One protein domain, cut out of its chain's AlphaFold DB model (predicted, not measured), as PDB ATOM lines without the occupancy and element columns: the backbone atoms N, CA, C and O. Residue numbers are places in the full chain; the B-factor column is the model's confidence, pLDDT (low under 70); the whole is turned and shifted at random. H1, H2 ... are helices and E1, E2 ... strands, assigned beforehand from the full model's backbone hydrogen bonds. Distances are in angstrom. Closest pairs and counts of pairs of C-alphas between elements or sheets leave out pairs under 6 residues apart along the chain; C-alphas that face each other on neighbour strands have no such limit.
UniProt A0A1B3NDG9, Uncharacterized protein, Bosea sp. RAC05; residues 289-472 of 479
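What this domain is: This is residues 289 to 472 of the 479 residues of an uncharacterized protein of Bosea sp. RAC05 (UniProt A0A1B3NDG9). A strongly twisted five-stranded sheet, E3 E2 E1 E5 E4, forms the core, with H7 and H5 over one face and H1 and H2 over the other; H7 sits between this sheet and the small hairpin E6 and E7. H3 and H4 lie near the E4 edge, and H6 has its centre farthest from the mean of the C-alphas. The printed part has 184 residues with seven named helices and seven named strands, in the order H1 E1 E2 E3 H2 E4 E5 H3 H4 H5 H6 H7 E6 E7; both sheets are antiparallel and the class is mixed. It is compact, with a radius of gyration of the C-alphas of 15.6 A and spans of 50 by 42 by 26 A.

How they stand to each other: Start with the sheet: E3, residues 322 to 326, E2, residues 313 to 317, E1, residues 304 to 307, E5, residues 360 to 367, and E4, residues 340 to 347. E1, E2 and E3 form a meander, each strand the antiparallel neighbour of the one before. Within hydrogen-bond range find N 315 and O 324, 2.9 A; N 305 and O 314, 2.9 A; N 306 and O 363, 2.9 A; and N 343 and O 364, 3.0 A. H7, residues 446 to 458, is on one face, H2, residues 328 to 336, on the opposite face at a height of 8.9 A: three layers, helices on both faces of a sheet. H1, residues 289 to 298, shares H2's face; H5, residues 412 to 416, shares H7's. The closest C-alphas of H7 and E2 are those of Gln 315 and Ala 451, 5.3 A. H3, residues 369 to 375, touches H4, residues 379 to 396, at a steep tilt of 58 degrees, closest C-alphas Thr 370 and Ala 382, 4.4 A. H6, residues 421 to 437, only just touches H7, with 3 pairs of C-alphas within 8 A, the closest Ile 431 and Cys 456, 7.1 A. In the hairpin of E6, residues 462 to 465, and E7, residues 468 to 471, N 463 and O 470 are 3.0 A apart. Every O i to N i+4 pair is within range in H1, H2, H3, H6 and H7, against 11 of 14 in H4 and 0 of 1 in H5, where 1 of 2 O i to N i+3 pairs is.

Where its parts are: Find C-alpha 289 at (143.072, 83.385, 113.600), where H1 begins, and C-alpha 471 at (137.612, 68.933, 139.775), where E7 ends. H6 spans 24.3 A, H4 24.0 A, E5 18.9 A, E4 18.8 A and H7 18.6 A from first to last C-alpha. E4 bends by 65 degrees at residue 344.

The domain as a whole: The C-alphas farthest apart, Gly 402 and Thr 437, are 50.1 A apart. The printed part has no cut; the links E4 to E5 and H4 to H5 are long. Look for pLDDT under 70 at residues 308 to 311, 350 to 353, 401 to 407, 438 to 445 and 463 to 472.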
ATOM      1  N   ARG A 289     144.062  84.472 113.515       87.25
ATOM      2  CA  ARG A 289     143.072  83.385 113.600       87.25
ATOM      3  C   ARG A 289     143.236  82.504 114.840       87.25
ATOM      4  O   ARG A 289     142.237  81.993 115.351       87.25
ATOM      5  N   ASP A 290     144.463  82.283 115.310       86.56
ATOM      6  CA  ASP A 290     144.694  81.433 116.477       86.56
ATOM      7  C   ASP A 290     144.257  82.143 117.760       86.56
ATOM      8  O   ASP A 290     143.614  81.518 118.607       86.56
ATOM      9  N   LEU A 291     144.520  83.447 117.870       87.50
ATOM     10  CA  LEU A 291     144.056  84.275 118.983       87.50
ATOM     11  C   LEU A 291     142.526  84.385 119.018       87.50
ATOM     12  O   LEU A 291     141.923  84.212 120.080       87.50
ATOM     13  N   VAL A 292     141.875  84.559 117.862       88.06
ATOM     14  CA  VAL A 292     140.403  84.520 117.752       88.06
ATOM     15  C   VAL A 292     139.852  83.161 118.206       88.06
ATOM     16  O   VAL A 292     138.878  83.084 118.955       88.06
ATOM     17  N   ARG A 293     140.500  82.054 117.826       88.38
ATOM     18  CA  ARG A 293     140.091  80.709 118.263       88.38
ATOM     19  C   ARG A 293     140.250  80.514 119.773       88.38
ATOM     20  O   ARG A 293     139.384  79.900 120.397       88.38
ATOM     21  N   VAL A 294     141.350  80.996 120.350       89.25
ATOM     22  CA  VAL A 294     141.621  80.910 121.795       89.25
ATOM     23  C   VAL A 294     140.588  81.716 122.578       89.25
ATOM     24  O   VAL A 294     139.956  81.165 123.476       89.25
ATOM     25  N   THR A 295     140.347  82.970 122.194       91.62
ATOM     26  CA  THR A 295     139.365  83.857 122.844       91.62
ATOM     27  C   THR A 295     137.937  83.330 122.741       91.62
ATOM     28  O   THR A 295     137.223  83.315 123.739       91.62
ATOM     29  N   THR A 296     137.545  82.777 121.588       90.56
ATOM     30  CA  THR A 296     136.228  82.135 121.407       90.56
ATOM     31  C   THR A 296     136.015  80.967 122.375       90.56
ATOM     32  O   THR A 296     134.915  80.764 122.881       90.56
ATOM     33  N   ARG A 297     137.059  80.181 122.661       90.38
ATOM     34  CA  ARG A 297     136.978  79.100 123.658       90.38
ATOM     35  C   ARG A 297     136.963  79.635 125.085       90.38
ATOM     36  O   ARG A 297     136.242  79.092 125.913       90.38
ATOM     37  N   MET A 298     137.701  80.706 125.376       91.81
ATOM     38  CA  MET A 298     137.625  81.361 126.687       91.81
ATOM     39  C   MET A 298     136.228  81.933 126.950       91.81
ATOM     40  O   MET A 298     135.746  81.829 128.072       91.81
ATOM     41  N   LEU A 299     135.532  82.420 125.912       92.50
ATOM     42  CA  LEU A 299     134.131  82.850 126.004       92.50
ATOM     43  C   LEU A 299     133.183  81.694 126.344       92.50
ATOM     44  O   LEU A 299     132.058  81.941 126.744       92.50
ATOM     45  N   ARG A 300     133.624  80.438 126.219       88.06
ATOM     46  CA  ARG A 300     132.889  79.252 126.675       88.06
ATOM     47  C   ARG A 300     133.326  78.782 128.064       88.06
ATOM     48  O   ARG A 300     132.959  77.692 128.462       88.06
ATOM     49  N   GLY A 301     134.131  79.544 128.800       86.94
ATOM     50  CA  GLY A 301     134.613  79.126 130.120       86.94
ATOM     51  C   GLY A 301     135.812  78.176 130.065       86.94
ATOM     52  O   GLY A 301     136.070  77.457 131.025       86.94
ATOM     53  N   CYS A 302     136.570  78.175 128.962       89.44
ATOM     54  CA  CYS A 302     137.845  77.461 128.856       89.44
ATOM     55  C   CYS A 302     139.029  78.438 128.972       89.44
ATOM     56  O   CYS A 302     139.548  78.878 127.935       89.44
ATOM     57  N   PRO A 303     139.470  78.808 130.188       88.00
ATOM     58  CA  PRO A 303     140.583  79.732 130.384       88.00
ATOM     59  C   PRO A 303     141.913  79.177 129.848       88.00
ATOM     60  O   PRO A 303     142.075  77.973 129.620       88.00
ATOM     61  N   VAL A 304     142.869  80.080 129.619       90.38
ATOM     62  CA  VAL A 304     144.228  79.728 129.178       90.38
ATOM     63  C   VAL A 304     145.134  79.631 130.393       90.38
ATOM     64  O   VAL A 304     145.121  80.505 131.254       90.38
ATOM     65  N   VAL A 305     145.956  78.590 130.428       86.94
ATOM     66  CA  VAL A 305     146.939  78.336 131.481       86.94
ATOM     67  C   VAL A 305     148.342  78.429 130.904       86.94
ATOM     68  O   VAL A 305     148.581  77.932 129.806       86.94
ATOM     69  N   CYS A 306     149.277  79.026 131.639       84.25
ATOM     70  CA  CYS A 306     150.685  79.128 131.254       84.25
ATOM     71  C   CYS A 306     151.614  78.864 132.456       84.25
ATOM     72  O   CYS A 306     151.311  79.316 133.561       84.25
ATOM     73  N   GLY A 307     152.738  78.171 132.231       70.44
ATOM     74  CA  GLY A 307     153.848  78.006 133.188       70.44
ATOM     75  C   GLY A 307     155.089  78.846 132.813       70.44
ATOM     76  O   GLY A 307     155.122  79.443 131.736       70.44
ATOM     77  N   ILE A 308     156.110  78.929 133.684       60.19
ATOM     78  CA  ILE A 308     157.328  79.755 133.467       60.19
ATOM     79  C   ILE A 308     158.118  79.400 132.190       60.19
ATOM     80  O   ILE A 308     158.448  78.247 131.944       60.19
ATOM     81  N   SER A 309     158.554  80.466 131.498       48.47
ATOM     82  CA  SER A 309     159.658  80.594 130.522       48.47
ATOM     83  C   SER A 309     159.781  79.504 129.451       48.47
ATOM     84  O   SER A 309     160.642  78.629 129.517       48.47
ATOM     85  N   GLY A 310     158.990  79.665 128.395       53.84
ATOM     86  CA  GLY A 310     158.966  78.765 127.246       53.84
ATOM     87  C   GLY A 310     157.652  78.002 127.208       53.84
ATOM     88  O   GLY A 310     157.032  77.772 128.240       53.84
ATOM     89  N   ASP A 311     157.193  77.688 126.002       65.94
ATOM     90  CA  ASP A 311     155.999  76.874 125.777       65.94
ATOM     91  C   ASP A 311     156.002  75.605 126.657       65.94
ATOM     92  O   ASP A 311     157.071  75.021 126.853       65.94
ATOM     93  N   PRO A 312     154.834  75.140 127.150       71.81
ATOM     94  CA  PRO A 312     153.522  75.334 126.528       71.81
ATOM     95  C   PRO A 312     152.449  75.961 127.434       71.81
ATOM     96  O   PRO A 312     152.116  75.440 128.500       71.81
ATOM     97  N   ALA A 313     151.780  76.999 126.921       85.56
ATOM     98  CA  ALA A 313     150.451  77.340 127.412       85.56
ATOM     99  C   ALA A 313     149.439  76.278 126.947       85.56
ATOM    100  O   ALA A 313     149.625  75.592 125.938       85.56
ATOM    101  N   SER A 314     148.371  76.083 127.708       88.38
ATOM    102  CA  SER A 314     147.367  75.056 127.445       88.38
ATOM    103  C   SER A 314     145.964  75.595 127.676       88.38
ATOM    104  O   SER A 314     145.732  76.431 128.544       88.38
ATOM    105  N   GLN A 315     145.023  75.101 126.881       90.31
ATOM    106  CA  GLN A 315     143.609  75.434 126.984       90.31
ATOM    107  C   GLN A 315     142.782  74.167 126.785       90.31
ATOM    108  O   GLN A 315     143.057  73.378 125.879       90.31
ATOM    109  N   TRP A 316     141.755  73.964 127.603       87.31
ATOM    110  CA  TRP A 316     140.849  72.835 127.423       87.31
ATOM    111  C   TRP A 316     139.870  73.068 126.256       87.31
ATOM    112  O   TRP A 316     139.398  74.181 126.025       87.31
ATOM    113  N   ASN A 317     139.585  72.021 125.481       85.94
ATOM    114  CA  ASN A 317     138.688  72.076 124.329       85.94
ATOM    115  C   ASN A 317     137.436  71.237 124.599       85.94
ATOM    116  O   ASN A 317     137.524  70.015 124.681       85.94
ATOM    117  N   THR A 318     136.275  71.890 124.656       81.38
ATOM    118  CA  THR A 318     134.974  71.254 124.921       81.38
ATOM    119  C   THR A 318     134.596  70.202 123.882       81.38
ATOM    120  O   THR A 318     134.048  69.156 124.222       81.38
ATOM    121  N   ARG A 319     134.926  70.427 122.603       83.94
ATOM    122  CA  ARG A 319     134.546  69.526 121.505       83.94
ATOM    123  C   ARG A 319     135.378  68.250 121.493       83.94
ATOM    124  O   ARG A 319     134.829  67.160 121.362       83.94
ATOM    125  N   SER A 320     136.703  68.382 121.577       83.69
ATOM    126  CA  SER A 320     137.602  67.220 121.596       83.69
ATOM    127  C   SER A 320     137.761  66.611 122.986       83.69
ATOM    128  O   SER A 320     138.338  65.530 123.088       83.69
ATOM    129  N   ARG A 321     137.290  67.305 124.031       83.12
ATOM    130  CA  ARG A 321     137.454  66.966 125.453       83.12
ATOM    131  C   ARG A 321     138.918  66.800 125.874       83.12
ATOM    132  O   ARG A 321     139.217  66.135 126.854       83.12
ATOM    133  N   ARG A 322     139.849  67.429 125.146       82.06
ATOM    134  CA  ARG A 322     141.303  67.342 125.374       82.06
ATOM    135  C   ARG A 322     141.929  68.722 125.524       82.06
ATOM    136  O   ARG A 322     141.422  69.703 124.981       82.06
ATOM    137  N   SER A 323     143.076  68.795 126.195       81.81
ATOM    138  CA  SER A 323     143.899  70.005 126.202       81.81
ATOM    139  C   SER A 323     144.504  70.264 124.819       81.81
ATOM    140  O   SER A 323     144.990  69.351 124.153       81.81
ATOM    141  N   SER A 324     144.484  71.520 124.392       84.69
ATOM    142  CA  SER A 324     145.166  72.024 123.201       84.69
ATOM    143  C   SER A 324     146.313  72.931 123.629       84.69
ATOM    144  O   SER A 324     146.145  73.740 124.542       84.69
ATOM    145  N   VAL A 325     147.456  72.816 122.957       86.44
ATOM    146  CA  VAL A 325     148.593  73.717 123.178       86.44
ATOM    147  C   VAL A 325     148.282  75.081 122.567       86.44
ATOM    148  O   VAL A 325     147.745  75.173 121.460       86.44
ATOM    149  N   VAL A 326     148.622  76.134 123.300       86.50
ATOM    150  CA  VAL A 326     148.605  77.522 122.842       86.50
ATOM    151  C   VAL A 326     150.045  78.018 122.877       86.50
ATOM    152  O   VAL A 326     150.748  77.805 123.862       86.50
ATOM    153  N   ALA A 327     150.495  78.669 121.807       85.31
ATOM    154  CA  ALA A 327     151.821  79.271 121.795       85.31
ATOM    155  C   ALA A 327     151.879  80.419 122.818       85.31
ATOM    156  O   ALA A 327     151.045  81.328 122.801       85.31
ATOM    157  N   GLY A 328     152.872  80.404 123.701       83.19
ATOM    158  CA  GLY A 328     153.083  81.407 124.741       83.19
ATOM    159  C   GLY A 328     153.337  82.803 124.171       83.19
ATOM    160  O   GLY A 328     152.952  83.798 124.786       83.19
ATOM    161  N   SER A 329     153.892  82.896 122.956       85.25
ATOM    162  CA  SER A 329     153.979  84.155 122.203       85.25
ATOM    163  C   SER A 329     152.602  84.788 121.982       85.25
ATOM    164  O   SER A 329     152.446  85.986 122.204       85.25
ATOM    165  N   ARG A 330     151.583  83.984 121.656       86.69
ATOM    166  CA  ARG A 330     150.201  84.448 121.465       86.69
ATOM    167  C   ARG A 330     149.529  84.834 122.769       86.69
ATOM    168  O   ARG A 330     148.800  85.815 122.803       86.69
ATOM    169  N   VAL A 331     149.812  84.119 123.859       88.25
ATOM    170  CA  VAL A 331     149.349  84.518 125.200       88.25
ATOM    171  C   VAL A 331     149.923  85.887 125.565       88.25
ATOM    172  O   VAL A 331     149.194  86.773 126.000       88.25
ATOM    173  N   ARG A 332     151.220  86.103 125.316       88.44
ATOM    174  CA  ARG A 332     151.872  87.397 125.551       88.44
ATOM    175  C   ARG A 332     151.301  88.508 124.660       88.44
ATOM    176  O   ARG A 332     151.134  89.624 125.145       88.44
ATOM    177  N   GLU A 333     150.994  88.226 123.395       89.38
ATOM    178  CA  GLU A 333     150.318  89.171 122.490       89.38
ATOM    179  C   GLU A 333     148.893  89.499 122.953       89.38
ATOM    180  O   GLU A 333     148.529  90.671 122.990       89.38
ATOM    181  N   ALA A 334     148.124  88.498 123.389       91.69
ATOM    182  CA  ALA A 334     146.776  88.667 123.926       91.69
ATOM    183  C   ALA A 334     146.762  89.542 125.185       91.69
ATOM    184  O   ALA A 334     145.929  90.440 125.306       91.69
ATOM    185  N   VAL A 335     147.711  89.318 126.102       92.06
ATOM    186  CA  VAL A 335     147.897  90.173 127.282       92.06
ATOM    187  C   VAL A 335     148.280  91.580 126.842       92.06
ATOM    188  O   VAL A 335     147.656  92.538 127.277       92.06
ATOM    189  N   ARG A 336     149.259  91.735 125.939       91.75
ATOM    190  CA  ARG A 336     149.697  93.055 125.449       91.75
ATOM    191  C   ARG A 336     148.554  93.854 124.820       91.75
ATOM    192  O   ARG A 336     148.484  95.059 125.034       91.75
ATOM    193  N   ALA A 337     147.696  93.191 124.051       92.06
ATOM    194  CA  ALA A 337     146.532  93.793 123.409       92.06
ATOM    195  C   ALA A 337     145.353  94.024 124.374       92.06
ATOM    196  O   ALA A 337     144.343  94.585 123.963       92.06
ATOM    197  N   GLY A 338     145.454  93.595 125.638       93.50
ATOM    198  CA  GLY A 338     144.386  93.756 126.623       93.50
ATOM    199  C   GLY A 338     143.197  92.828 126.407       93.50
ATOM    200  O   GLY A 338     142.098  93.131 126.848       93.50
ATOM    201  N   VAL A 339     143.382  91.712 125.705       94.94
ATOM    202  CA  VAL A 339     142.318  90.749 125.369       94.94
ATOM    203  C   VAL A 339     142.083  89.761 126.513       94.94
ATOM    204  O   VAL A 339     140.964  89.304 126.743       94.94
ATOM    205  N   ILE A 340     143.147  89.421 127.237       92.62
ATOM    206  CA  ILE A 340     143.103  88.524 128.391       92.62
ATOM    207  C   ILE A 340     143.875  89.139 129.552       92.62
ATOM    208  O   ILE A 340     144.812  89.912 129.344       92.62
ATOM    209  N   VAL A 341     143.507  88.759 130.769       90.25
ATOM    210  CA  VAL A 341     144.145  89.238 131.999       90.25
ATOM    211  C   VAL A 341     144.374  88.070 132.960       90.25
ATOM    212  O   VAL A 341     143.561  87.140 132.983       90.25
ATOM    213  N   PRO A 342     145.480  88.063 133.727       88.19
ATOM    214  CA  PRO A 342     145.642  87.136 134.840       88.19
ATOM    215  C   PRO A 342     144.506  87.301 135.852       88.19
ATOM    216  O   PRO A 342     144.254  88.409 136.314       88.19
ATOM    217  N   VAL A 343     143.857  86.195 136.203       85.44
ATOM    218  CA  VAL A 343     142.838  86.146 137.272       85.44
ATOM    219  C   VAL A 343     143.267  85.252 138.428       85.44
ATOM    220  O   VAL A 343     142.773  85.379 139.542       85.44
ATOM    221  N   TRP A 344     144.232  84.367 138.183       84.00
ATOM    222  CA  TRP A 344     144.831  83.543 139.217       84.00
ATOM    223  C   TRP A 344     146.292  83.257 138.901       84.00
ATOM    224  O   TRP A 344     146.656  83.063 137.736       84.00
ATOM    225  N   TRP A 345     147.134  83.213 139.929       82.94
ATOM    226  CA  TRP A 345     148.546  82.898 139.768       82.94
ATOM    227  C   TRP A 345     149.212  82.381 141.044       82.94
ATOM    228  O   TRP A 345     148.734  82.606 142.153       82.94
ATOM    229  N   GLN A 346     150.373  81.745 140.874       79.25
ATOM    230  CA  GLN A 346     151.274  81.360 141.962       79.25
ATOM    231  C   GLN A 346     152.645  82.019 141.785       79.25
ATOM    232  O   GLN A 346     153.287  81.789 140.761       79.25
ATOM    233  N   PRO A 347     153.120  82.847 142.731       78.12
ATOM    234  CA  PRO A 347     154.400  83.534 142.589       78.12
ATOM    235  C   PRO A 347     155.564  82.537 142.612       78.12
ATOM    236  O   PRO A 347     155.586  81.608 143.415       78.12
ATOM    237  N   ARG A 348     156.567  82.769 141.760       75.88
ATOM    238  CA  ARG A 348     157.781  81.940 141.677       75.88
ATOM    239  C   ARG A 348     158.663  82.069 142.920       75.88
ATOM    240  O   ARG A 348     159.395  81.147 143.274       75.88
ATOM    241  N   TRP A 349     158.629  83.233 143.564       78.25
ATOM    242  CA  TRP A 349     159.434  83.550 144.740       78.25
ATOM    243  C   TRP A 349     158.531  84.011 145.883       78.25
ATOM    244  O   TRP A 349     157.517  84.664 145.657       78.25
ATOM    245  N   LYS A 350     158.909  83.686 147.127       66.50
ATOM    246  CA  LYS A 350     158.124  84.037 148.327       66.50
ATOM    247  C   LYS A 350     158.051  85.543 148.603       66.50
ATOM    248  O   LYS A 350     157.156  85.966 149.321       66.50
ATOM    249  N   VAL A 351     158.992  86.322 148.075       62.34
ATOM    250  CA  VAL A 351     159.054  87.780 148.217       62.34
ATOM    251  C   VAL A 351     159.283  88.360 146.828       62.34
ATOM    252  O   VAL A 351     160.272  88.021 146.180       62.34
ATOM    253  N   VAL A 352     158.349  89.183 146.360       65.00
ATOM    254  CA  VAL A 352     158.441  89.889 145.082       65.00
ATOM    255  C   VAL A 352     157.921  91.301 145.305       65.00
ATOM    256  O   VAL A 352     156.762  91.463 145.669       65.00
ATOM    257  N   ASP A 353     158.759  92.308 145.062       68.25
ATOM    258  CA  ASP A 353     158.376  93.717 145.235       68.25
ATOM    259  C   ASP A 353     157.287  94.145 144.235       68.25
ATOM    260  O   ASP A 353     156.492  95.037 144.508       68.25
ATOM    261  N   ARG A 354     157.227  93.481 143.070       76.06
ATOM    262  CA  ARG A 354     156.198  93.686 142.043       76.06
ATOM    263  C   ARG A 354     155.863  92.395 141.304       76.06
ATOM    264  O   ARG A 354     156.713  91.824 140.615       76.06
ATOM    265  N   ILE A 355     154.598  91.986 141.360       77.00
ATOM    266  CA  ILE A 355     154.109  90.822 140.616       77.00
ATOM    267  C   ILE A 355     153.953  91.191 139.131       77.00
ATOM    268  O   ILE A 355     153.131  92.015 138.746       77.00
ATOM    269  N   THR A 356     154.757  90.558 138.280       80.12
ATOM    270  CA  THR A 356     154.653  90.595 136.810       80.12
ATOM    271  C   THR A 356     154.615  89.178 136.248       80.12
ATOM    272  O   THR A 356     154.987  88.223 136.937       80.12
ATOM    273  N   MET A 357     154.270  89.019 134.968       80.94
ATOM    274  CA  MET A 357     154.280  87.702 134.311       80.94
ATOM    275  C   MET A 357     155.626  86.960 134.407       80.94
ATOM    276  O   MET A 357     155.647  85.737 134.346       80.94
ATOM    277  N   ASN A 358     156.748  87.669 134.573       78.38
ATOM    278  CA  ASN A 358     158.072  87.047 134.701       78.38
ATOM    279  C   ASN A 358     158.362  86.517 136.120       78.38
ATOM    280  O   ASN A 358     159.289  85.731 136.304       78.38
ATOM    281  N   SER A 359     157.592  86.962 137.117       77.50
ATOM    282  CA  SER A 359     157.751  86.604 138.535       77.50
ATOM    283  C   SER A 359     156.805  85.497 139.006       77.50
ATOM    284  O   SER A 359     156.787  85.150 140.186       77.50
ATOM    285  N   ILE A 360     156.003  84.950 138.094       79.44
ATOM    286  CA  ILE A 360     154.946  83.992 138.397       79.44
ATOM    287  C   ILE A 360     155.323  82.607 137.870       79.44
ATOM    288  O   ILE A 360     155.790  82.486 136.742       79.44
ATOM    289  N   GLU A 361     155.084  81.579 138.687       78.50
ATOM    290  CA  GLU A 361     155.247  80.164 138.356       78.50
ATOM    291  C   GLU A 361     154.175  79.622 137.424       78.50
ATOM    292  O   GLU A 361     154.466  79.034 136.383       78.50
ATOM    293  N   THR A 362     152.931  79.873 137.797       80.88
ATOM    294  CA  THR A 362     151.753  79.423 137.074       80.88
ATOM    295  C   THR A 362     150.773  80.574 136.976       80.88
ATOM    296  O   THR A 362     150.491  81.214 137.987       80.88
ATOM    297  N   ILE A 363     150.245  80.831 135.780       85.19
ATOM    298  CA  ILE A 363     149.244  81.873 135.529       85.19
ATOM    299  C   ILE A 363     148.036  81.251 134.845       85.19
ATOM    300  O   ILE A 363     148.181  80.473 133.896       85.19
ATOM    301  N   VAL A 364     146.846  81.662 135.270       86.44
ATOM    302  CA  VAL A 364     145.607  81.420 134.541       86.44
ATOM    303  C   VAL A 364     144.985  82.745 134.121       86.44
ATOM    304  O   VAL A 364     144.886  83.691 134.905       86.44
ATOM    305  N   PHE A 365     144.569  82.795 132.860       90.38
ATOM    306  CA  PHE A 365     144.006  83.972 132.221       90.38
ATOM    307  C   PHE A 365     142.514  83.796 131.958       90.38
ATOM    308  O   PHE A 365     142.086  82.738 131.487       90.38
ATOM    309  N   ALA A 366     141.753  84.867 132.171       90.19
ATOM    310  CA  ALA A 366     140.373  85.011 131.717       90.19
ATOM    311  C   ALA A 366     140.264  86.131 130.671       90.19
ATOM    312  O   ALA A 366     141.237  86.837 130.388       90.19
ATOM    313  N   LEU A 367     139.087  86.257 130.057       94.00
ATOM    314  CA  LEU A 367     138.802  87.352 129.133       94.00
ATOM    315  C   LEU A 367     138.699  88.674 129.892       94.00
ATOM    316  O   LEU A 367     138.187  88.721 131.006       94.00
ATOM    317  N   THR A 368     139.138  89.752 129.255       94.00
ATOM    318  CA  THR A 368     138.755  91.116 129.641       94.00
ATOM    319  C   THR A 368     137.412  91.493 129.005       94.00
ATOM    320  O   THR A 368     136.867  90.738 128.192       94.00
ATOM    321  N   GLU A 369     136.902  92.694 129.300       94.12
ATOM    322  CA  GLU A 369     135.764  93.268 128.566       94.12
ATOM    323  C   GLU A 369     136.055  93.323 127.058       94.12
ATOM    324  O   GLU A 369     135.232  92.882 126.253       94.12
ATOM    325  N   THR A 370     137.265  93.755 126.680       95.19
ATOM    326  CA  THR A 370     137.708  93.774 125.277       95.19
ATOM    327  C   THR A 370     137.708  92.379 124.659       95.19
ATOM    328  O   THR A 370     137.168  92.182 123.570       95.19
ATOM    329  N   GLY A 371     138.294  91.391 125.341       94.81
ATOM    330  CA  GLY A 371     138.363  90.031 124.816       94.81
ATOM    331  C   GLY A 371     136.997  89.370 124.675       94.81
ATOM    332  O   GLY A 371     136.756  88.671 123.689       94.81
ATOM    333  N   ALA A 372     136.088  89.615 125.619       94.50
ATOM    334  CA  ALA A 372     134.719  89.122 125.550       94.50
ATOM    335  C   ALA A 372     133.937  89.751 124.394       94.50
ATOM    336  O   ALA A 372     133.249  89.035 123.666       94.50
ATOM    337  N   ALA A 373     134.082  91.060 124.187       94.44
ATOM    338  CA  ALA A 373     133.475  91.760 123.062       94.44
ATOM    339  C   ALA A 373     133.996  91.224 121.714       94.44
ATOM    340  O   ALA A 373     133.197  90.855 120.854       94.44
ATOM    341  N   ILE A 374     135.315  91.044 121.567       94.12
ATOM    342  CA  ILE A 374     135.924  90.435 120.368       94.12
ATOM    343  C   ILE A 374     135.390  89.020 120.130       94.12
ATOM    344  O   ILE A 374     134.992  88.693 119.013       94.12
ATOM    345  N   ALA A 375     135.337  88.179 121.167       92.62
ATOM    346  CA  ALA A 375     134.867  86.801 121.041       92.62
ATOM    347  C   ALA A 375     133.374  86.703 120.665       92.62
ATOM    348  O   ALA A 375     132.964  85.724 120.041       92.62
ATOM    349  N   ARG A 376     132.569  87.717 121.011       93.06
ATOM    350  CA  ARG A 376     131.161  87.862 120.592       93.06
ATOM    351  C   ARG A 376     130.992  88.575 119.250       93.06
ATOM    352  O   ARG A 376     129.863  88.738 118.802       93.06
ATOM    353  N   ASN A 377     132.090  88.984 118.613       91.06
ATOM    354  CA  ASN A 377     132.095  89.806 117.404       91.06
ATOM    355  C   ASN A 377     131.425  91.190 117.586       91.06
ATOM    356  O   ASN A 377     130.925  91.775 116.628       91.06
ATOM    357  N   ASP A 378     131.439  91.733 118.807       93.44
ATOM    358  CA  ASP A 378     131.016  93.103 119.119       93.44
ATOM    359  C   ASP A 378     132.229  94.046 119.062       93.44
ATOM    360  O   ASP A 378     132.882  94.363 120.061       93.44
ATOM    361  N   LEU A 379     132.582  94.451 117.842       91.69
ATOM    362  CA  LEU A 379     133.795  95.234 117.585       91.69
ATOM    363  C   LEU A 379     133.701  96.662 118.130       91.69
ATOM    364  O   LEU A 379     134.721  97.261 118.480       91.69
ATOM    365  N   GLU A 380     132.488  97.209 118.222       89.00
ATOM    366  CA  GLU A 380     132.277  98.544 118.770       89.00
ATOM    367  C   GLU A 380     132.476  98.570 120.280       89.00
ATOM    368  O   GLU A 380     133.137  99.483 120.782       89.00
ATOM    369  N   ALA A 381     131.958  97.575 121.008       92.94
ATOM    370  CA  ALA A 381     132.225  97.448 122.436       92.94
ATOM    371  C   ALA A 381     133.718  97.212 122.701       92.94
ATOM    372  O   ALA A 381     134.291  97.878 123.563       92.94
ATOM    373  N   ALA A 382     134.372  96.361 121.901       93.81
ATOM    374  CA  ALA A 382     135.808  96.103 122.020       93.81
ATOM    375  C   ALA A 382     136.647  97.381 121.846       93.81
ATOM    376  O   ALA A 382     137.551  97.650 122.638       93.81
ATOM    377  N   ALA A 383     136.324  98.210 120.849       93.12
ATOM    378  CA  ALA A 383     137.038  99.462 120.603       93.12
ATOM    379  C   ALA A 383     136.907 100.467 121.767       93.12
ATOM    380  O   ALA A 383     137.809 101.276 121.982       93.12
ATOM    381  N   ARG A 384     135.825 100.421 122.558       92.94
ATOM    382  CA  ARG A 384     135.655 101.311 123.724       92.94
ATOM    383  C   ARG A 384     136.588 100.954 124.882       92.94
ATOM    384  O   ARG A 384     136.976 101.843 125.634       92.94
ATOM    385  N   THR A 385     136.950  99.681 125.030       94.25
ATOM    386  CA  THR A 385     137.694  99.176 126.197       94.25
ATOM    387  C   THR A 385     139.151  98.825 125.894       94.25
ATOM    388  O   THR A 385     139.969  98.834 126.815       94.25
ATOM    389  N   ILE A 386     139.517  98.596 124.624       94.75
ATOM    390  CA  ILE A 386     140.836  98.057 124.233       94.75
ATOM    391  C   ILE A 386     142.021  98.873 124.749       94.75
ATOM    392  O   ILE A 386     142.998  98.297 125.216       94.75
ATOM    393  N   LYS A 387     141.946 100.211 124.741       92.31
ATOM    394  CA  LYS A 387     143.044 101.061 125.237       92.31
ATOM    395  C   LYS A 387     143.265 100.892 126.739       92.31
ATOM    396  O   LYS A 387     144.403 100.710 127.172       92.31
ATOM    397  N   ARG A 388     142.177 100.911 127.516       92.56
ATOM    398  CA  ARG A 388     142.203 100.715 128.973       92.56
ATOM    399  C   ARG A 388     142.743  99.326 129.313       92.56
ATOM    400  O   ARG A 388     143.636  99.197 130.148       92.56
ATOM    401  N   ASP A 389     142.242  98.296 128.642       93.75
ATOM    402  CA  ASP A 389     142.636  96.919 128.935       93.75
ATOM    403  C   ASP A 389     144.075  96.628 128.454       93.75
ATOM    404  O   ASP A 389     144.815  95.894 129.110       93.75
ATOM    405  N   ALA A 390     144.538  97.251 127.363       92.88
ATOM    406  CA  ALA A 390     145.926  97.143 126.903       92.88
ATOM    407  C   ALA A 390     146.919  97.830 127.857       92.88
ATOM    408  O   ALA A 390     148.059  97.382 128.000       92.88
ATOM    409  N   GLU A 391     146.525  98.902 128.553       90.69
ATOM    410  CA  GLU A 391     147.335  99.473 129.641       90.69
ATOM    411  C   GLU A 391     147.522  98.494 130.797       90.69
ATOM    412  O   GLU A 391     148.649  98.326 131.271       90.69
ATOM    413  N   VAL A 392     146.446  97.819 131.207       88.56
ATOM    414  CA  VAL A 392     146.496  96.735 132.198       88.56
ATOM    415  C   VAL A 392     147.433  95.619 131.724       88.56
ATOM    416  O   VAL A 392     148.315  95.180 132.463       88.56
ATOM    417  N   GLY A 393     147.315  95.217 130.461       88.81
ATOM    418  CA  GLY A 393     148.210  94.253 129.830       88.81
ATOM    419  C   GLY A 393     149.687  94.653 129.884       88.81
ATOM    420  O   GLY A 393     150.548  93.875 130.301       88.81
ATOM    421  N   ARG A 394     150.001  95.900 129.511       88.94
ATOM    422  CA  ARG A 394     151.367  96.451 129.567       88.94
ATOM    423  C   ARG A 394     151.922  96.513 130.985       88.94
ATOM    424  O   ARG A 394     153.131  96.322 131.154       88.94
ATOM    425  N   TRP A 395     151.070  96.754 131.981       86.62
ATOM    426  CA  TRP A 395     151.450  96.709 133.390       86.62
ATOM    427  C   TRP A 395     151.877  95.301 133.820       86.62
ATOM    428  O   TRP A 395     152.976  95.152 134.362       86.62
ATOM    429  N   TRP A 396     151.087  94.273 133.486       85.31
ATOM    430  CA  TRP A 396     151.396  92.863 133.777       85.31
ATOM    431  C   TRP A 396     152.675  92.371 133.096       85.31
ATOM    432  O   TRP A 396     153.409  91.540 133.639       85.31
ATOM    433  N   LEU A 397     152.968  92.913 131.912       86.81
ATOM    434  CA  LEU A 397     154.198  92.642 131.166       86.81
ATOM    435  C   LEU A 397     155.423  93.400 131.699       86.81
ATOM    436  O   LEU A 397     156.519  93.196 131.181       86.81
ATOM    437  N   GLY A 398     155.261  94.272 132.701       81.81
ATOM    438  CA  GLY A 398     156.346  95.091 133.249       81.81
ATOM    439  C   GLY A 398     156.817  96.211 132.314       81.81
ATOM    440  O   GLY A 398     157.871  96.789 132.539       81.81
ATOM    441  N   THR A 399     156.050  96.517 131.263       81.38
ATOM    442  CA  THR A 399     156.393  97.535 130.248       81.38
ATOM    443  C   THR A 399     155.800  98.916 130.536       81.38
ATOM    444  O   THR A 399     156.144  99.884 129.867       81.38
ATOM    445  N   LEU A 400     154.904  99.012 131.522       74.00
ATOM    446  CA  LEU A 400     154.360 100.267 132.039       74.00
ATOM    447  C   LEU A 400     154.914 100.514 133.453       74.00
ATOM    448  O   LEU A 400     154.821  99.631 134.316       74.00
ATOM    449  N   HIS A 401     155.480 101.700 133.686       68.31
ATOM    450  CA  HIS A 401     156.033 102.148 134.973       68.31
ATOM    451  C   HIS A 401     155.078 103.155 135.648       68.31
ATOM    452  O   HIS A 401     154.396 103.894 134.940       68.31
ATOM    453  N   GLY A 402     155.015 103.195 136.987       60.25
ATOM    454  CA  GLY A 402     154.275 104.231 137.736       60.25
ATOM    455  C   GLY A 402     152.846 103.887 138.191       60.25
ATOM    456  O   GLY A 402     152.111 104.786 138.582       60.25
ATOM    457  N   LYS A 403     152.440 102.610 138.158       57.94
ATOM    458  CA  LYS A 403     151.223 102.095 138.831       57.94
ATOM    459  C   LYS A 403     151.622 101.030 139.860       57.94
ATOM    460  O   LYS A 403     151.180  99.888 139.764       57.94
ATOM    461  N   ASP A 404     152.540 101.362 140.761       56.75
ATOM    462  CA  ASP A 404     153.121 100.375 141.683       56.75
ATOM    463  C   ASP A 404     152.165 100.010 142.843       56.75
ATOM    464  O   ASP A 404     152.290  98.929 143.407       56.75
ATOM    465  N   ASP A 405     151.125 100.821 143.089       57.47
ATOM    466  CA  ASP A 405     150.082 100.558 144.100       57.47
ATOM    467  C   ASP A 405     148.957  99.614 143.618       57.47
ATOM    468  O   ASP A 405     148.074  99.235 144.387       57.47
ATOM    469  N   TRP A 406     148.943  99.235 142.336       65.31
ATOM    470  CA  TRP A 406     147.911  98.366 141.766       65.31
ATOM    471  C   TRP A 406     148.371  96.903 141.790       65.31
ATOM    472  O   TRP A 406     148.793  96.375 140.771       65.31
ATOM    473  N   ALA A 407     148.321  96.249 142.950       63.75
ATOM    474  CA  ALA A 407     148.610  94.819 143.087       63.75
ATOM    475  C   ALA A 407     147.293  94.031 143.238       63.75
ATOM    476  O   ALA A 407     146.813  93.880 144.360       63.75
ATOM    477  N   PRO A 408     146.659  93.571 142.140       70.38
ATOM    478  CA  PRO A 408     145.463  92.738 142.253       70.38
ATOM    479  C   PRO A 408     145.804  91.430 142.979       70.38
ATOM    480  O   PRO A 408     146.916  90.931 142.831       70.38
ATOM    481  N   GLU A 409     144.864  90.871 143.739       76.19
ATOM    482  CA  GLU A 409     144.972  89.528 144.329       76.19
ATOM    483  C   GLU A 409     144.324  88.478 143.404       76.19
ATOM    484  O   GLU A 409     143.461  88.834 142.596       76.19
ATOM    485  N   PRO A 410     144.725  87.193 143.475       78.81
ATOM    486  CA  PRO A 410     144.051  86.121 142.745       78.81
ATOM    487  C   PRO A 410     142.569  86.016 143.132       78.81
ATOM    488  O   PRO A 410     142.254  85.781 144.297       78.81
ATOM    489  N   ASP A 411     141.672  86.098 142.150       78.88
ATOM    490  CA  ASP A 411     140.227  85.969 142.350       78.88
ATOM    491  C   ASP A 411     139.635  84.925 141.385       78.88
ATOM    492  O   ASP A 411     139.390  85.209 140.209       78.88
ATOM    493  N   PRO A 412     139.381  83.693 141.861       70.00
ATOM    494  CA  PRO A 412     138.752  82.654 141.056       70.00
ATOM    495  C   PRO A 412     137.323  82.986 140.594       70.00
ATOM    496  O   PRO A 412     136.835  82.375 139.645       70.00
ATOM    497  N   SER A 413     136.617  83.929 141.220       73.38
ATOM    498  CA  SER A 413     135.267  84.297 140.772       73.38
ATOM    499  C   SER A 413     135.279  84.999 139.404       73.38
ATOM    500  O   SER A 413     134.327  84.893 138.628       73.38
ATOM    501  N   GLU A 414     136.411  85.603 139.033       81.12
ATOM    502  CA  GLU A 414     136.596  86.301 137.761       81.12
ATOM    503  C   GLU A 414     136.734  85.346 136.557       81.12
ATOM    504  O   GLU A 414     136.631  85.784 135.410       81.12
ATOM    505  N   PHE A 415     136.895  84.029 136.774       78.38
ATOM    506  CA  PHE A 415     137.017  83.044 135.686       78.38
ATOM    507  C   PHE A 415     135.833  83.054 134.713       78.38
ATOM    508  O   PHE A 415     136.023  82.867 133.509       78.38
ATOM    509  N   ALA A 416     134.622  83.253 135.232       80.94
ATOM    510  CA  ALA A 416     133.380  83.154 134.471       80.94
ATOM    511  C   ALA A 416     132.720  84.513 134.192       80.94
ATOM    512  O   ALA A 416     131.701  84.557 133.507       80.94
ATOM    513  N   ARG A 417     133.299  85.623 134.677       85.81
ATOM    514  CA  ARG A 417     132.663  86.953 134.719       85.81
ATOM    515  C   ARG A 417     132.023  87.397 133.402       85.81
ATOM    516  O   ARG A 417     130.951  87.994 133.409       85.81
ATOM    517  N   PHE A 418     132.681  87.129 132.275       86.50
ATOM    518  CA  PHE A 418     132.209  87.538 130.949       86.50
ATOM    519  C   PHE A 418     131.662  86.383 130.103       86.50
ATOM    520  O   PHE A 418     131.440  86.549 128.899       86.50
ATOM    521  N   VAL A 419     131.441  85.214 130.698       85.81
ATOM    522  CA  VAL A 419     130.917  84.047 129.992       85.81
ATOM    523  C   VAL A 419     129.394  83.992 130.162       85.81
ATOM    524  O   VAL A 419     128.916  83.970 131.292       85.81
ATOM    525  N   PRO A 420     128.610  83.985 129.067       87.56
ATOM    526  CA  PRO A 420     127.170  83.759 129.140       87.56
ATOM    527  C   PRO A 420     126.834  82.427 129.822       87.56
ATOM    528  O   PRO A 420     127.479  81.415 129.548       87.56
ATOM    529  N   GLU A 421     125.787  82.419 130.648       86.88
ATOM    530  CA  GLU A 421     125.350  81.236 131.405       86.88
ATOM    531  C   GLU A 421     125.088  80.025 130.497       86.88
ATOM    532  O   GLU A 421     125.548  78.923 130.784       86.88
ATOM    533  N   GLU A 422     124.455  80.234 129.340       87.62
ATOM    534  CA  GLU A 422     124.189  79.180 128.350       87.62
ATOM    535  C   GLU A 422     125.470  78.460 127.890       87.62
ATOM    536  O   GLU A 422     125.496  77.235 127.759       87.62
ATOM    537  N   LEU A 423     126.562  79.210 127.697       86.94
ATOM    538  CA  LEU A 423     127.852  78.645 127.301       86.94
ATOM    539  C   LEU A 423     128.559  77.960 128.476       86.94
ATOM    540  O   LEU A 423     129.256  76.968 128.257       86.94
ATOM    541  N   LEU A 424     128.363  78.436 129.713       86.00
ATOM    542  CA  LEU A 424     128.837  77.726 130.908       86.00
ATOM    543  C   LEU A 424     128.155  76.365 131.041       86.00
ATOM    544  O   LEU A 424     128.831  75.393 131.360       86.00
ATOM    545  N   VAL A 425     126.853  76.272 130.755       86.44
ATOM    546  CA  VAL A 425     126.093  75.012 130.806       86.44
ATOM    547  C   VAL A 425     126.570  74.019 129.738       86.44
ATOM    548  O   VAL A 425     126.775  72.840 130.050       86.44
ATOM    549  N   GLU A 426     126.801  74.471 128.497       86.31
ATOM    550  CA  GLU A 426     127.376  73.631 127.427       86.31
ATOM    551  C   GLU A 426     128.739  73.065 127.859       86.31
ATOM    552  O   GLU A 426     129.003  71.863 127.755       86.31
ATOM    553  N   THR A 427     129.599  73.930 128.390       86.25
ATOM    554  CA  THR A 427     130.945  73.568 128.838       86.25
ATOM    555  C   THR A 427     130.915  72.656 130.057       86.25
ATOM    556  O   THR A 427     131.647  71.668 130.074       86.25
ATOM    557  N   ALA A 428     130.043  72.916 131.033       85.94
ATOM    558  CA  ALA A 428     129.855  72.066 132.206       85.94
ATOM    559  C   ALA A 428     129.424  70.651 131.796       85.94
ATOM    560  O   ALA A 428     130.007  69.676 132.261       85.94
ATOM    561  N   SER A 429     128.496  70.536 130.841       86.25
ATOM    562  CA  SER A 429     128.059  69.242 130.299       86.25
ATOM    563  C   SER A 429     129.208  68.484 129.622       86.25
ATOM    564  O   SER A 429     129.349  67.270 129.773       86.25
ATOM    565  N   ALA A 430     130.070  69.193 128.887       85.75
ATOM    566  CA  ALA A 430     131.251  68.596 128.268       85.75
ATOM    567  C   ALA A 430     132.313  68.166 129.302       85.75
ATOM    568  O   ALA A 430     133.007  67.171 129.070       85.75
ATOM    569  N   ILE A 431     132.435  68.887 130.424       85.62
ATOM    570  CA  ILE A 431     133.302  68.530 131.559       85.62
ATOM    571  C   ILE A 431     132.771  67.279 132.257       85.62
ATOM    572  O   ILE A 431     133.541  66.341 132.452       85.62
ATOM    573  N   ASP A 432     131.476  67.231 132.575       83.62
ATOM    574  CA  ASP A 432     130.848  66.085 133.241       83.62
ATOM    575  C   ASP A 432     131.060  64.805 132.416       83.62
ATOM    576  O   ASP A 432     131.577  63.805 132.914       83.62
ATOM    577  N   LEU A 433     130.812  64.875 131.104       81.94
ATOM    578  CA  LEU A 433     131.052  63.757 130.191       81.94
ATOM    579  C   LEU A 433     132.538  63.360 130.112       81.94
ATOM    580  O   LEU A 433     132.865  62.179 129.957       81.94
ATOM    581  N   ALA A 434     133.461  64.323 130.179       78.88
ATOM    582  CA  ALA A 434     134.895  64.034 130.211       78.88
ATOM    583  C   ALA A 434     135.291  63.314 131.512       78.88
ATOM    584  O   ALA A 434     136.018  62.328 131.448       78.88
ATOM    585  N   LEU A 435     134.760  63.736 132.665       76.38
ATOM    586  CA  LEU A 435     134.997  63.097 133.965       76.38
ATOM    587  C   LEU A 435     134.437  61.668 134.047       76.38
ATOM    588  O   LEU A 435     135.030  60.813 134.706       76.38
ATOM    589  N   GLU A 436     133.309  61.401 133.384       76.25
ATOM    590  CA  GLU A 436     132.699  60.066 133.315       76.25
ATOM    591  C   GLU A 436     133.479  59.109 132.403       76.25
ATOM    592  O   GLU A 436     133.662  57.931 132.725       76.25
ATOM    593  N   THR A 437     133.935  59.605 131.250       70.25
ATOM    594  CA  THR A 437     134.603  58.783 130.224       70.25
ATOM    595  C   THR A 437     136.092  58.593 130.494       70.25
ATOM    596  O   THR A 437     136.653  57.531 130.207       70.25
ATOM    597  N   GLU A 438     136.739  59.587 131.092       59.28
ATOM    598  CA  GLU A 438     138.126  59.537 131.516       59.28
ATOM    599  C   GLU A 438     138.147  59.409 133.043       59.28
ATOM    600  O   GLU A 438     138.034  60.404 133.749       59.28
ATOM    601  N   ARG A 439     138.312  58.186 133.586       56.19
ATOM    602  CA  ARG A 439     138.645  58.004 135.016       56.19
ATOM    603  C   ARG A 439     139.813  58.940 135.332       56.19
ATOM    604  O   ARG A 439     140.910  58.643 134.865       56.19
ATOM    605  N   PHE A 440     139.529  60.033 136.046       54.22
ATOM    606  CA  PHE A 440     140.375  61.198 136.347       54.22
ATOM    607  C   PHE A 440     141.772  61.165 135.697       54.22
ATOM    608  O   PHE A 440     142.592  60.311 136.049       54.22
ATOM    609  N   PRO A 441     142.067  62.063 134.747       51.91
ATOM    610  CA  PRO A 441     142.980  61.805 133.645       51.91
ATOM    611  C   PRO A 441     144.390  61.427 134.113       51.91
ATOM    612  O   PRO A 441     145.254  62.273 134.310       51.91
ATOM    613  N   ARG A 442     144.684  60.123 134.172       49.47
ATOM    614  CA  ARG A 442     146.047  59.595 134.393       49.47
ATOM    615  C   ARG A 442     147.000  59.854 133.207       49.47
ATOM    616  O   ARG A 442     148.096  59.305 133.188       49.47
ATOM    617  N   LYS A 443     146.576  60.613 132.184       55.94
ATOM    618  CA  LYS A 443     147.282  60.802 130.900       55.94
ATOM    619  C   LYS A 443     147.359  62.251 130.391       55.94
ATOM    620  O   LYS A 443     147.910  62.453 129.311       55.94
ATOM    621  N   LEU A 444     146.809  63.246 131.093       61.22
ATOM    622  CA  LEU A 444     146.999  64.646 130.687       61.22
ATOM    623  C   LEU A 444     148.406  65.114 131.079       61.22
ATOM    624  O   LEU A 444     148.942  64.693 132.102       61.22
ATOM    625  N   SER A 445     148.996  66.005 130.277       68.81
ATOM    626  CA  SER A 445     150.176  66.750 130.721       68.81
ATOM    627  C   SER A 445     149.823  67.579 131.960       68.81
ATOM    628  O   SER A 445     148.653  67.872 132.214       68.81
ATOM    629  N   GLU A 446     150.825  67.994 132.727       73.19
ATOM    630  CA  GLU A 446     150.639  68.869 133.890       73.19
ATOM    631  C   GLU A 446     149.869  70.153 133.517       73.19
ATOM    632  O   GLU A 446     148.852  70.485 134.126       73.19
ATOM    633  N   SER A 447     150.255  70.786 132.403       72.06
ATOM    634  CA  SER A 447     149.568  71.953 131.836       72.06
ATOM    635  C   SER A 447     148.132  71.654 131.382       72.06
ATOM    636  O   SER A 447     147.243  72.494 131.521       72.06
ATOM    637  N   GLY A 448     147.879  70.455 130.848       74.56
ATOM    638  CA  GLY A 448     146.553  70.017 130.415       74.56
ATOM    639  C   GLY A 448     145.623  69.720 131.589       74.56
ATOM    640  O   GLY A 448     144.446  70.074 131.536       74.56
ATOM    641  N   SER A 449     146.161  69.141 132.663       76.56
ATOM    642  CA  SER A 449     145.440  68.884 133.913       76.56
ATOM    643  C   SER A 449     145.026  70.192 134.583       76.56
ATOM    644  O   SER A 449     143.883  70.330 135.010       76.56
ATOM    645  N   LEU A 450     145.920  71.182 134.602       77.12
ATOM    646  CA  LEU A 450     145.620  72.498 135.151       77.12
ATOM    647  C   LEU A 450     144.634  73.292 134.276       77.12
ATOM    648  O   LEU A 450     143.731  73.932 134.808       77.12
ATOM    649  N   ALA A 451     144.745  73.208 132.946       81.75
ATOM    650  CA  ALA A 451     143.773  73.817 132.030       81.75
ATOM    651  C   ALA A 451     142.369  73.221 132.185       81.75
ATOM    652  O   ALA A 451     141.379  73.950 132.134       81.75
ATOM    653  N   PHE A 452     142.281  71.909 132.410       82.94
ATOM    654  CA  PHE A 452     141.026  71.247 132.739       82.94
ATOM    655  C   PHE A 452     140.492  71.707 134.102       82.94
ATOM    656  O   PHE A 452     139.341  72.120 134.203       82.94
ATOM    657  N   ALA A 453     141.343  71.727 135.129       78.25
ATOM    658  CA  ALA A 453     140.970  72.174 136.465       78.25
ATOM    659  C   ALA A 453     140.438  73.619 136.467       78.25
ATOM    660  O   ALA A 453     139.402  73.885 137.067       78.25
ATOM    661  N   ALA A 454     141.079  74.534 135.738       81.00
ATOM    662  CA  ALA A 454     140.619  75.914 135.609       81.00
ATOM    663  C   ALA A 454     139.264  76.035 134.882       81.00
ATOM    664  O   ALA A 454     138.429  76.845 135.282       81.00
ATOM    665  N   ALA A 455     138.999  75.204 133.866       83.69
ATOM    666  CA  ALA A 455     137.679  75.135 133.228       83.69
ATOM    667  C   ALA A 455     136.598  74.603 134.189       83.69
ATOM    668  O   ALA A 455     135.461  75.078 134.190       83.69
ATOM    669  N   CYS A 456     136.959  73.664 135.068       82.56
ATOM    670  CA  CYS A 456     136.073  73.206 136.133       82.56
ATOM    671  C   CYS A 456     135.763  74.326 137.140       82.56
ATOM    672  O   CYS A 456     134.627  74.425 137.586       82.56
ATOM    673  N   VAL A 457     136.711  75.213 137.467       80.56
ATOM    674  CA  VAL A 457     136.419  76.383 138.325       80.56
ATOM    675  C   VAL A 457     135.447  77.334 137.634       80.56
ATOM    676  O   VAL A 457     134.450  77.717 138.238       80.56
ATOM    677  N   ALA A 458     135.685  77.650 136.357       81.56
ATOM    678  CA  ALA A 458     134.821  78.542 135.581       81.56
ATOM    679  C   ALA A 458     133.361  78.054 135.497       81.56
ATOM    680  O   ALA A 458     132.446  78.855 135.348       81.56
ATOM    681  N   THR A 459     133.133  76.745 135.604       83.00
ATOM    682  CA  THR A 459     131.802  76.117 135.526       83.00
ATOM    683  C   THR A 459     131.225  75.727 136.892       83.00
ATOM    684  O   THR A 459     130.186  75.073 136.953       83.00
ATOM    685  N   GLY A 460     131.889  76.081 138.000       77.88
ATOM    686  CA  GLY A 460     131.462  75.686 139.348       77.88
ATOM    687  C   GLY A 460     131.593  74.181 139.634       77.88
ATOM    688  O   GLY A 460     130.994  73.666 140.574       77.88
ATOM    689  N   ARG A 461     132.377  73.461 138.827       76.75
ATOM    690  CA  ARG A 461     132.677  72.023 138.928       76.75
ATOM    691  C   ARG A 461     134.018  71.741 139.609       76.75
ATOM    692  O   ARG A 461     134.593  70.675 139.417       76.75
ATOM    693  N   ALA A 462     134.569  72.678 140.376       74.81
ATOM    694  CA  ALA A 462     135.806  72.465 141.123       74.81
ATOM    695  C   ALA A 462     135.777  73.146 142.485       74.81
ATOM    696  O   ALA A 462     135.172  74.201 142.662       74.81
ATOM    697  N   GLN A 463     136.506  72.558 143.430       69.81
ATOM    698  CA  GLN A 463     136.839  73.201 144.693       69.81
ATOM    699  C   GLN A 463     138.218  73.852 144.574       69.81
ATOM    700  O   GLN A 463     139.188  73.193 144.186       69.81
ATOM    701  N   VAL A 464     138.302  75.138 144.917       63.81
ATOM    702  CA  VAL A 464     139.568  75.873 145.015       63.81
ATOM    703  C   VAL A 464     139.999  75.888 146.480       63.81
ATOM    704  O   VAL A 464     139.238  76.294 147.352       63.81
ATOM    705  N   SER A 465     141.208  75.409 146.752       62.34
ATOM    706  CA  SER A 465     141.906  75.574 148.033       62.34
ATOM    707  C   SER A 465     143.190  76.365 147.792       62.34
ATOM    708  O   SER A 465     143.651  76.404 146.650       62.34
ATOM    709  N   ASP A 466     143.785  76.943 148.841       56.19
ATOM    710  CA  ASP A 466     144.910  77.899 148.788       56.19
ATOM    711  C   ASP A 466     146.084  77.511 147.865       56.19
ATOM    712  O   ASP A 466     146.901  78.362 147.516       56.19
ATOM    713  N   ARG A 467     146.206  76.234 147.462       53.53
ATOM    714  CA  ARG A 467     147.244  75.752 146.533       53.53
ATOM    715  C   ARG A 467     146.800  74.712 145.504       53.53
ATOM    716  O   ARG A 467     147.651  74.231 144.759       53.53
ATOM    717  N   ALA A 468     145.521  74.339 145.443       59.84
ATOM    718  CA  ALA A 468     145.065  73.276 144.549       59.84
ATOM    719  C   ALA A 468     143.636  73.501 144.049       59.84
ATOM    720  O   ALA A 468     142.742  73.855 144.820       59.84
ATOM    721  N   ILE A 469     143.437  73.222 142.760       63.12
ATOM    722  CA  ILE A 469     142.131  73.176 142.108       63.12
ATOM    723  C   ILE A 469     141.768  71.703 141.908       63.12
ATOM    724  O   ILE A 469     142.466  70.991 141.186       63.12
ATOM    725  N   VAL A 470     140.685  71.244 142.540       67.00
ATOM    726  CA  VAL A 470     140.235  69.847 142.453       67.00
ATOM    727  C   VAL A 470     138.890  69.775 141.719       67.00
ATOM    728  O   VAL A 470     137.876  70.189 142.289       67.00
ATOM    729  N   PRO A 471     138.852  69.260 140.472       66.81
ATOM    730  CA  PRO A 471     137.612  68.933 139.775       66.81
ATOM    731  C   PRO A 471     136.710  68.005 140.592       66.81
ATOM    732  O   PRO A 471     137.155  66.979 141.109       66.81
ATOM    733  N   GLN A 472     135.432  68.351 140.669       66.38
ATOM    734  CA  GLN A 472     134.386  67.541 141.268       66.38
ATOM    735  C   GLN A 472     133.553  66.910 140.157       66.38
ATOM    736  O   GLN A 472     133.127  67.586 139.223       66.38
TER     737      GLN A 472